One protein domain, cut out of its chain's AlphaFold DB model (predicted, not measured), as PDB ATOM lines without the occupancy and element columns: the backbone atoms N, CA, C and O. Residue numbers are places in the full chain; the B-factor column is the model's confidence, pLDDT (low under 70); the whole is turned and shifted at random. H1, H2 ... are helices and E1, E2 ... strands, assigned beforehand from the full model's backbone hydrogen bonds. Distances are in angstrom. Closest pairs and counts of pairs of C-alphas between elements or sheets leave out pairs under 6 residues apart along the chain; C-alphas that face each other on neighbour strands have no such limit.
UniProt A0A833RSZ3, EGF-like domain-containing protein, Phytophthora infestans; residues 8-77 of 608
ATOM      1  N   VAL A   8       6.452  59.459  80.974       84.25
ATOM      2  CA  VAL A   8       6.180  59.354  79.549       84.25
ATOM      3  C   VAL A   8       6.007  57.876  79.192       84.25
ATOM      4  O   VAL A   8       6.914  57.077  79.422       84.25
ATOM      5  N   LEU A   9       4.853  57.502  78.628       86.31
ATOM      6  CA  LEU A   9       4.516  56.111  78.303       86.31
ATOM      7  C   LEU A   9       4.330  55.918  76.794       86.31
ATOM      8  O   LEU A   9       3.477  56.559  76.177       86.31
ATOM      9  N   TYR A  10       5.080  54.971  76.228       85.12
ATOM     10  CA  TYR A  10       4.967  54.554  74.835       85.12
ATOM     11  C   TYR A  10       4.731  53.056  74.711       85.12
ATOM     12  O   TYR A  10       5.336  52.255  75.426       85.12
ATOM     13  N   ILE A  11       3.950  52.672  73.705       84.56
ATOM     14  CA  ILE A  11       3.848  51.283  73.265       84.56
ATOM     15  C   ILE A  11       4.057  51.229  71.762       84.56
ATOM     16  O   ILE A  11       3.418  51.964  71.019       84.56
ATOM     17  N   ARG A  12       4.927  50.341  71.288       80.69
ATOM     18  CA  ARG A  12       5.151  50.129  69.857       80.69
ATOM     19  C   ARG A  12       5.128  48.644  69.531       80.69
ATOM     20  O   ARG A  12       5.568  47.823  70.332       80.69
ATOM     21  N   ARG A  13       4.599  48.278  68.362       75.56
ATOM     22  CA  ARG A  13       4.654  46.881  67.898       75.56
ATOM     23  C   ARG A  13       5.984  46.603  67.215       75.56
ATOM     24  O   ARG A  13       6.510  47.464  66.511       75.56
ATOM     25  N   GLU A  14       6.493  45.392  67.424       72.12
ATOM     26  CA  GLU A  14       7.633  44.792  66.703       72.12
ATOM     27  C   GLU A  14       8.995  45.492  66.860       72.12
ATOM     28  O   GLU A  14      10.025  44.921  66.514       72.12
ATOM     29  N   THR A  15       9.035  46.704  67.411       76.31
ATOM     30  CA  THR A  15      10.250  47.500  67.589       76.31
ATOM     31  C   THR A  15      10.188  48.305  68.878       76.31
ATOM     32  O   THR A  15       9.110  48.679  69.338       76.31
ATOM     33  N   ILE A  16      11.359  48.612  69.436       79.75
ATOM     34  CA  ILE A  16      11.486  49.454  70.629       79.75
ATOM     35  C   ILE A  16      10.893  50.852  70.335       79.75
ATOM     36  O   ILE A  16      11.180  51.417  69.265       79.75
ATOM     37  N   PRO A  17      10.067  51.418  71.240       76.56
ATOM     38  CA  PRO A  17       9.536  52.765  71.085       76.56
ATOM     39  C   PRO A  17      10.659  53.788  70.973       76.56
ATOM     40  O   PRO A  17      11.651  53.710  71.696       76.56
ATOM     41  N   LYS A  18      10.497  54.755  70.069       70.38
ATOM     42  CA  LYS A  18      11.428  55.875  69.925       70.38
ATOM     43  C   LYS A  18      10.703  57.160  70.281       70.38
ATOM     44  O   LYS A  18       9.589  57.389  69.830       70.38
ATOM     45  N   ILE A  19      11.370  58.004  71.051       63.84
ATOM     46  CA  ILE A  19      10.857  59.310  71.469       63.84
ATOM     47  C   ILE A  19      10.729  60.272  70.272       63.84
ATOM     48  O   ILE A  19       9.767  61.025  70.173       63.84
ATOM     49  N   SER A  20      11.662  60.206  69.311       59.50
ATOM     50  CA  SER A  20      11.618  61.030  68.097       59.50
ATOM     51  C   SER A  20      10.581  60.504  67.099       59.50
ATOM     52  O   SER A  20      10.753  59.431  66.511       59.50
ATOM     53  N   LEU A  21       9.532  61.293  66.864       57.56
ATOM     54  CA  LEU A  21       8.438  60.990  65.930       57.56
ATOM     55  C   LEU A  21       8.764  61.322  64.460       57.56
ATOM     56  O   LEU A  21       7.873  61.337  63.615       57.56
ATOM     57  N   CYS A  22      10.039  61.527  64.105       43.88
ATOM     58  CA  CYS A  22      10.463  61.900  62.745       43.88
ATOM     59  C   CYS A  22      10.222  60.824  61.660       43.88
ATOM     60  O   CYS A  22      10.637  61.011  60.518       43.88
ATOM     61  N   SER A  23       9.563  59.700  61.965       42.81
ATOM     62  CA  SER A  23       9.170  58.715  60.955       42.81
ATOM     63  C   SER A  23       7.702  58.332  61.097       42.81
ATOM     64  O   SER A  23       7.301  57.757  62.108       42.81
ATOM     65  N   SER A  24       6.942  58.565  60.030       41.53
ATOM     66  CA  SER A  24       5.528  58.240  59.818       41.53
ATOM     67  C   SER A  24       5.195  56.734  59.811       41.53
ATOM     68  O   SER A  24       4.251  56.312  59.146       41.53
ATOM     69  N   SER A  25       5.951  55.883  60.515       45.66
ATOM     70  CA  SER A  25       5.577  54.476  60.682       45.66
ATOM     71  C   SER A  25       4.540  54.363  61.804       45.66
ATOM     72  O   SER A  25       4.864  54.478  62.987       45.66
ATOM     73  N   SER A  26       3.297  54.149  61.393       52.94
ATOM     74  CA  SER A  26       2.015  54.167  62.107       52.94
ATOM     75  C   SER A  26       1.819  53.140  63.243       52.94
ATOM     76  O   SER A  26       0.777  52.491  63.303       52.94
ATOM     77  N   VAL A  27       2.804  52.912  64.120       63.44
ATOM     78  CA  VAL A  27       2.764  51.762  65.055       63.44
ATOM     79  C   VAL A  27       3.108  52.111  66.511       63.44
ATOM     80  O   VAL A  27       3.203  51.209  67.341       63.44
ATOM     81  N   GLN A  28       3.298  53.393  66.842       73.12
ATOM     82  CA  GLN A  28       3.555  53.845  68.214       73.12
ATOM     83  C   GLN A  28       2.303  54.494  68.822       73.12
ATOM     84  O   GLN A  28       1.715  55.389  68.226       73.12
ATOM     85  N   TYR A  29       1.919  54.029  70.007       79.31
ATOM     86  CA  TYR A  29       0.813  54.510  70.826       79.31
ATOM     87  C   TYR A  29       1.364  55.259  72.040       79.31
ATOM     88  O   TYR A  29       2.380  54.855  72.612       79.31
ATOM     89  N   THR A  30       0.676  56.322  72.442       80.38
ATOM     90  CA  THR A  30       1.092  57.247  73.505       80.38
ATOM     91  C   THR A  30      -0.109  57.734  74.295       80.38
ATOM     92  O   THR A  30      -1.146  58.032  73.702       80.38
ATOM     93  N   ASP A  31       0.052  57.897  75.607       81.44
ATOM     94  CA  ASP A  31      -0.945  58.557  76.457       81.44
ATOM     95  C   ASP A  31      -0.725  60.077  76.477       81.44
ATOM     96  O   ASP A  31      -0.236  60.665  77.445       81.44
ATOM     97  N   VAL A  32      -1.052  60.709  75.349       79.75
ATOM     98  CA  VAL A  32      -0.921  62.163  75.175       79.75
ATOM     99  C   VAL A  32      -1.861  62.919  76.119       79.75
ATOM    100  O   VAL A  32      -1.494  63.967  76.640       79.75
ATOM    101  N   GLY A  33      -3.052  62.366  76.372       80.62
ATOM    102  CA  GLY A  33      -4.060  62.954  77.255       80.62
ATOM    103  C   GLY A  33      -3.601  63.031  78.706       80.62
ATOM    104  O   GLY A  33      -3.634  64.112  79.290       80.62
ATOM    105  N   GLY A  34      -3.123  61.915  79.265       81.31
ATOM    106  CA  GLY A  34      -2.619  61.882  80.636       81.31
ATOM    107  C   GLY A  34      -1.433  62.824  80.829       81.31
ATOM    108  O   GLY A  34      -1.369  63.565  81.808       81.31
ATOM    109  N   TRP A  35      -0.495  62.848  79.883       84.69
ATOM    110  CA  TRP A  35       0.645  63.760  79.971       84.69
ATOM    111  C   TRP A  35       0.258  65.230  79.907       84.69
ATOM    112  O   TRP A  35       0.809  66.008  80.689       84.69
ATOM    113  N   ALA A  36      -0.694  65.590  79.039       85.88
ATOM    114  CA  ALA A  36      -1.189  66.955  78.911       85.88
ATOM    115  C   ALA A  36      -1.734  67.489  80.244       85.88
ATOM    116  O   ALA A  36      -1.520  68.648  80.587       85.88
ATOM    117  N   THR A  37      -2.399  66.630  81.026       83.38
ATOM    118  CA  THR A  37      -2.933  66.968  82.356       83.38
ATOM    119  C   THR A  37      -1.918  66.812  83.485       83.38
ATOM    120  O   THR A  37      -2.206  67.193  84.616       83.38
ATOM    121  N   GLY A  38      -0.731  66.262  83.212       78.94
ATOM    122  CA  GLY A  38       0.245  65.944  84.251       78.94
ATOM    123  C   GLY A  38      -0.240  64.855  85.213       78.94
ATOM    124  O   GLY A  38       0.187  64.842  86.363       78.94
ATOM    125  N   ALA A  39      -1.122  63.951  84.762       77.94
ATOM    126  CA  ALA A  39      -1.687  62.901  85.610       77.94
ATOM    127  C   ALA A  39      -0.594  62.018  86.241       77.94
ATOM    128  O   ALA A  39       0.433  61.752  85.612       77.94
ATOM    129  N   SER A  40      -0.823  61.533  87.460       74.44
ATOM    130  CA  SER A  40       0.057  60.563  88.131       74.44
ATOM    131  C   SER A  40       0.034  59.195  87.445       74.44
ATOM    132  O   SER A  40       1.050  58.503  87.397       74.44
ATOM    133  N   THR A  41      -1.109  58.830  86.864       77.81
ATOM    134  CA  THR A  41      -1.317  57.560  86.164       77.81
ATOM    135  C   THR A  41      -1.302  57.772  84.650       77.81
ATOM    136  O   THR A  41      -1.894  58.718  84.128       77.81
ATOM    137  N   ARG A  42      -0.610  56.878  83.928       82.94
ATOM    138  CA  ARG A  42      -0.574  56.829  82.456       82.94
ATOM    139  C   ARG A  42      -1.270  55.563  81.967       82.94
ATOM    140  O   ARG A  42      -0.931  54.474  82.431       82.94
ATOM    141  N   LYS A  43      -2.204  55.676  81.017       79.38
ATOM    142  CA  LYS A  43      -3.016  54.543  80.533       79.38
ATOM    143  C   LYS A  43      -3.069  54.495  79.007       79.38
ATOM    144  O   LYS A  43      -3.481  55.445  78.352       79.38
ATOM    145  N   ILE A  44      -2.719  53.342  78.437       79.56
ATOM    146  CA  ILE A  44      -2.886  53.047  77.008       79.56
ATOM    147  C   ILE A  44      -3.680  51.751  76.878       79.56
ATOM    148  O   ILE A  44      -3.304  50.730  77.450       79.56
ATOM    149  N   VAL A  45      -4.765  51.793  76.105       76.69
ATOM    150  CA  VAL A  45      -5.606  50.628  75.808       76.69
ATOM    151  C   VAL A  45      -5.471  50.284  74.330       76.69
ATOM    152  O   VAL A  45      -5.588  51.152  73.468       76.69
ATOM    153  N   LEU A  46      -5.207  49.011  74.034       74.31
ATOM    154  CA  LEU A  46      -5.009  48.508  72.676       74.31
ATOM    155  C   LEU A  46      -6.026  47.408  72.377       74.31
ATOM    156  O   LEU A  46      -6.148  46.454  73.141       74.31
ATOM    157  N   SER A  47      -6.724  47.510  71.245       69.12
ATOM    158  CA  SER A  47      -7.670  46.491  70.778       69.12
ATOM    159  C   SER A  47      -7.074  45.622  69.665       69.12
ATOM    160  O   SER A  47      -6.324  46.088  68.798       69.12
ATOM    161  N   ARG A  48      -7.435  44.331  69.653       62.59
ATOM    162  CA  ARG A  48      -6.957  43.349  68.659       62.59
ATOM    163  C   ARG A  48      -7.505  43.594  67.246       62.59
ATOM    164  O   ARG A  48      -6.884  43.150  66.283       62.59
ATOM    165  N   SER A  49      -8.606  44.342  67.101       53.59
ATOM    166  CA  SER A  49      -9.220  44.697  65.807       53.59
ATOM    167  C   SER A  49      -8.330  45.577  64.916       53.59
ATOM    168  O   SER A  49      -8.586  45.708  63.725       53.59
ATOM    169  N   THR A  50      -7.232  46.110  65.454       49.00
ATOM    170  CA  THR A  50      -6.215  46.865  64.707       49.00
ATOM    171  C   THR A  50      -5.030  46.002  64.237       49.00
ATOM    172  O   THR A  50      -3.965  46.542  63.936       49.00
ATOM    173  N   SER A  51      -5.136  44.665  64.215       46.22
ATOM    174  CA  SER A  51      -4.014  43.774  63.867       46.22
ATOM    175  C   SER A  51      -4.337  42.771  62.756       46.22
ATOM    176  O   SER A  51      -5.159  41.876  62.930       46.22
ATOM    177  N   THR A  52      -3.623  42.886  61.634       47.22
ATOM    178  CA  THR A  52      -3.584  41.898  60.539       47.22
ATOM    179  C   THR A  52      -2.219  41.199  60.402       47.22
ATOM    180  O   THR A  52      -2.034  40.430  59.464       47.22
ATOM    181  N   LEU A  53      -1.261  41.417  61.318       46.72
ATOM    182  CA  LEU A  53       0.109  40.873  61.231       46.72
ATOM    183  C   LEU A  53       0.519  40.070  62.485       46.72
ATOM    184  O   LEU A  53       0.028  40.294  63.590       46.72
ATOM    185  N   SER A  54       1.386  39.074  62.274       51.88
ATOM    186  CA  SER A  54       1.363  37.746  62.911       51.88
ATOM    187  C   SER A  54       2.294  37.514  64.115       51.88
ATOM    188  O   SER A  54       2.476  36.360  64.500       51.88
ATOM    189  N   SER A  55       2.912  38.545  64.702       62.75
ATOM    190  CA  SER A  55       3.905  38.363  65.783       62.75
ATOM    191  C   SER A  55       3.342  38.544  67.202       62.75
ATOM    192  O   SER A  55       3.768  37.847  68.117       62.75
ATOM    193  N   GLY A  56       2.379  39.456  67.401       67.00
ATOM    194  CA  GLY A  56       1.751  39.721  68.707       67.00
ATOM    195  C   GLY A  56       2.658  40.376  69.764       67.00
ATOM    196  O   GLY A  56       2.255  40.471  70.920       67.00
ATOM    197  N   ILE A  57       3.866  40.822  69.397       74.44
ATOM    198  CA  ILE A  57       4.853  41.382  70.334       74.44
ATOM    199  C   ILE A  57       4.694  42.905  70.446       74.44
ATOM    200  O   ILE A  57       4.778  43.633  69.451       74.44
ATOM    201  N   TYR A  58       4.547  43.383  71.685       80.00
ATOM    202  CA  TYR A  58       4.527  44.801  72.045       80.00
ATOM    203  C   TYR A  58       5.762  45.154  72.873       80.00
ATOM    204  O   TYR A  58       6.102  44.460  73.829       80.00
ATOM    205  N   TYR A  59       6.407  46.262  72.526       85.31
ATOM    206  CA  TYR A  59       7.481  46.862  73.303       85.31
ATOM    207  C   TYR A  59       6.930  48.079  74.040       85.31
ATOM    208  O   TYR A  59       6.321  48.958  73.424       85.31
ATOM    209  N   ILE A  60       7.152  48.129  75.351       88.12
ATOM    210  CA  ILE A  60       6.700  49.213  76.227       88.12
ATOM    211  C   ILE A  60       7.923  50.020  76.652       88.12
ATOM    212  O   ILE A  60       8.932  49.449  77.062       88.12
ATOM    213  N   GLY A  61       7.834  51.341  76.535       86.81
ATOM    214  CA  GLY A  61       8.857  52.269  76.994       86.81
ATOM    215  C   GLY A  61       8.272  53.220  78.027       86.81
ATOM    216  O   GLY A  61       7.273  53.881  77.744       86.81
ATOM    217  N   VAL A  62       8.898  53.282  79.201       88.88
ATOM    218  CA  VAL A  62       8.612  54.277  80.237       88.88
ATOM    219  C   VAL A  62       9.836  55.168  80.353       88.88
ATOM    220  O   VAL A  62      10.941  54.667  80.556       88.88
ATOM    221  N   TYR A  63       9.641  56.468  80.188       84.12
ATOM    222  CA  TYR A  63      10.715  57.450  80.227       84.12
ATOM    223  C   TYR A  63      10.384  58.537  81.243       84.12
ATOM    224  O   TYR A  63       9.218  58.834  81.502       84.12
ATOM    225  N   ASN A  64      11.434  59.106  81.822       85.44
ATOM    226  CA  ASN A  64      11.359  60.343  82.579       85.44
ATOM    227  C   ASN A  64      11.801  61.460  81.638       85.44
ATOM    228  O   ASN A  64      12.894  61.343  81.078       85.44
ATOM    229  N   SER A  65      10.972  62.479  81.423       76.81
ATOM    230  CA  SER A  65      11.332  63.548  80.484       76.81
ATOM    231  C   SER A  65      12.573  64.310  80.962       76.81
ATOM    232  O   SER A  65      12.860  64.368  82.162       76.81
ATOM    233  N   GLU A  66      13.298  64.951  80.040       74.94
ATOM    234  CA  GLU A  66      14.460  65.789  80.388       74.94
ATOM    235  C   GLU A  66      14.108  66.989  81.299       74.94
ATOM    236  O   GLU A  66      14.999  67.615  81.873       74.94
ATOM    237  N   TYR A  67      12.818  67.298  81.480       71.44
ATOM    238  CA  TYR A  67      12.318  68.384  82.345       71.44
ATOM    239  C   TYR A  67      11.950  67.941  83.743       71.44
ATOM    240  O   TYR A  67      11.609  68.785  84.580       71.44
ATOM    241  N   ALA A  68      11.980  66.638  83.993       76.38
ATOM    242  CA  ALA A  68      11.753  66.115  85.315       76.38
ATOM    243  C   ALA A  68      12.725  66.767  86.301       76.38
ATOM    244  O   ALA A  68      13.938  66.824  86.092       76.38
ATOM    245  N   ARG A  69      12.177  67.280  87.400       74.81
ATOM    246  CA  ARG A  69      12.956  67.887  88.483       74.81
ATOM    247  C   ARG A  69      13.482  66.836  89.463       74.81
ATOM    248  O   ARG A  69      14.278  67.166  90.336       74.81
ATOM    249  N   GLY A  70      13.066  65.580  89.300       79.38
ATOM    250  CA  GLY A  70      13.471  64.458  90.132       79.38
ATOM    251  C   GLY A  70      13.402  63.118  89.406       79.38
ATOM    252  O   GLY A  70      13.014  63.016  88.240       79.38
ATOM    253  N   SER A  71      13.816  62.067  90.112       84.75
ATOM    254  CA  SER A  71      13.747  60.695  89.616       84.75
ATOM    255  C   SER A  71      12.300  60.230  89.471       84.75
ATOM    256  O   SER A  71      11.474  60.482  90.350       84.75
ATOM    257  N   LEU A  72      12.019  59.495  88.398       86.12
ATOM    258  CA  LEU A  72      10.742  58.818  88.213       86.12
ATOM    259  C   LEU A  72      10.765  57.456  88.909       86.12
ATOM    260  O   LEU A  72      11.447  56.540  88.452       86.12
ATOM    261  N   ASP A  73       9.997  57.334  89.986       85.88
ATOM    262  CA  ASP A  73       9.589  56.041  90.530       85.88
ATOM    263  C   ASP A  73       8.262  55.640  89.876       85.88
ATOM    264  O   ASP A  73       7.348  56.463  89.777       85.88
ATOM    265  N   TYR A  74       8.166  54.414  89.362       84.31
ATOM    266  CA  TYR A  74       6.986  53.977  88.624       84.31
ATOM    267  C   TYR A  74       6.697  52.491  88.804       84.31
ATOM    268  O   TYR A  74       7.587  51.650  88.937       84.31
ATOM    269  N   ARG A  75       5.409  52.160  88.696       84.69
ATOM    270  CA  ARG A  75       4.914  50.788  88.633       84.69
ATOM    271  C   ARG A  75       4.235  50.561  87.289       84.69
ATOM    272  O   ARG A  75       3.236  51.201  86.979       84.69
ATOM    273  N   LEU A  76       4.765  49.632  86.496       85.69
ATOM    274  CA  LEU A  76       4.147  49.221  85.235       85.69
ATOM    275  C   LEU A  76       3.252  48.002  85.464       85.69
ATOM    276  O   LEU A  76       3.717  46.964  85.930       85.69
ATOM    277  N   THR A  77       1.984  48.123  85.079       80.31
ATOM    278  CA  THR A  77       1.018  47.019  85.086       80.31
ATOM    279  C   THR A  77       0.593  46.732  83.653       80.31
ATOM    280  O   THR A  77       0.183  47.644  82.937       80.31
TER     281      THR A  77
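This is residues 8 to 77 of the 608 residues of the protein "EGF-like domain-containing protein" of Phytophthora infestans (UniProt A0A833RSZ3). With little regular structure, this is a small three-stranded sheet with a short helix, H1, grazing it and long loops, of which residues 20 to 25, 49 to 54 and 66 to 71 stick out. The 70 printed residues hold E1, E2, H1 and E3 in that order, a mixed class with 22 residues in named elements. The sheet, E2 - E1 - E3, is antiparallel. The whole is elongated, 41 by 26 by 18 A, and only just compact, close to loose, with a radius of gyration of the C-alphas of 13.2 A.

Find C-alpha 8 at (6.180, 59.354, 79.549); from there E1 runs 17.1 A through residues 8 to 13. E2 is residues 28 to 30 and H1 residues 32 to 37. E3, residues 58 to 64, runs 20.0 A to C-alpha 64 at (11.359, 60.343, 82.579).

Look at inner strand E1: E3 is its antiparallel neighbour at 161 degrees, with N 10 and O 61 2.9 A apart, within hydrogen-bond range. E1 and E2 form a hairpin at 153 degrees, with N 29 and O 11 2.7 A apart, also within range. H1 only grazes the sheet, with residues 32 to 35; its closest C-alpha to E1 is that of Trp 35, 7.1 A from that of Val 8. In H1 every O i to N i+4 pair is within range.

The C-alphas of Thr 52 and Arg 69, the two farthest apart, are 41.6 A apart. The printed part has no cut; the links E1 to E2 and H1 to E3 are long. Look for pLDDT under 70 at residues 19 to 27 and 47 to 56.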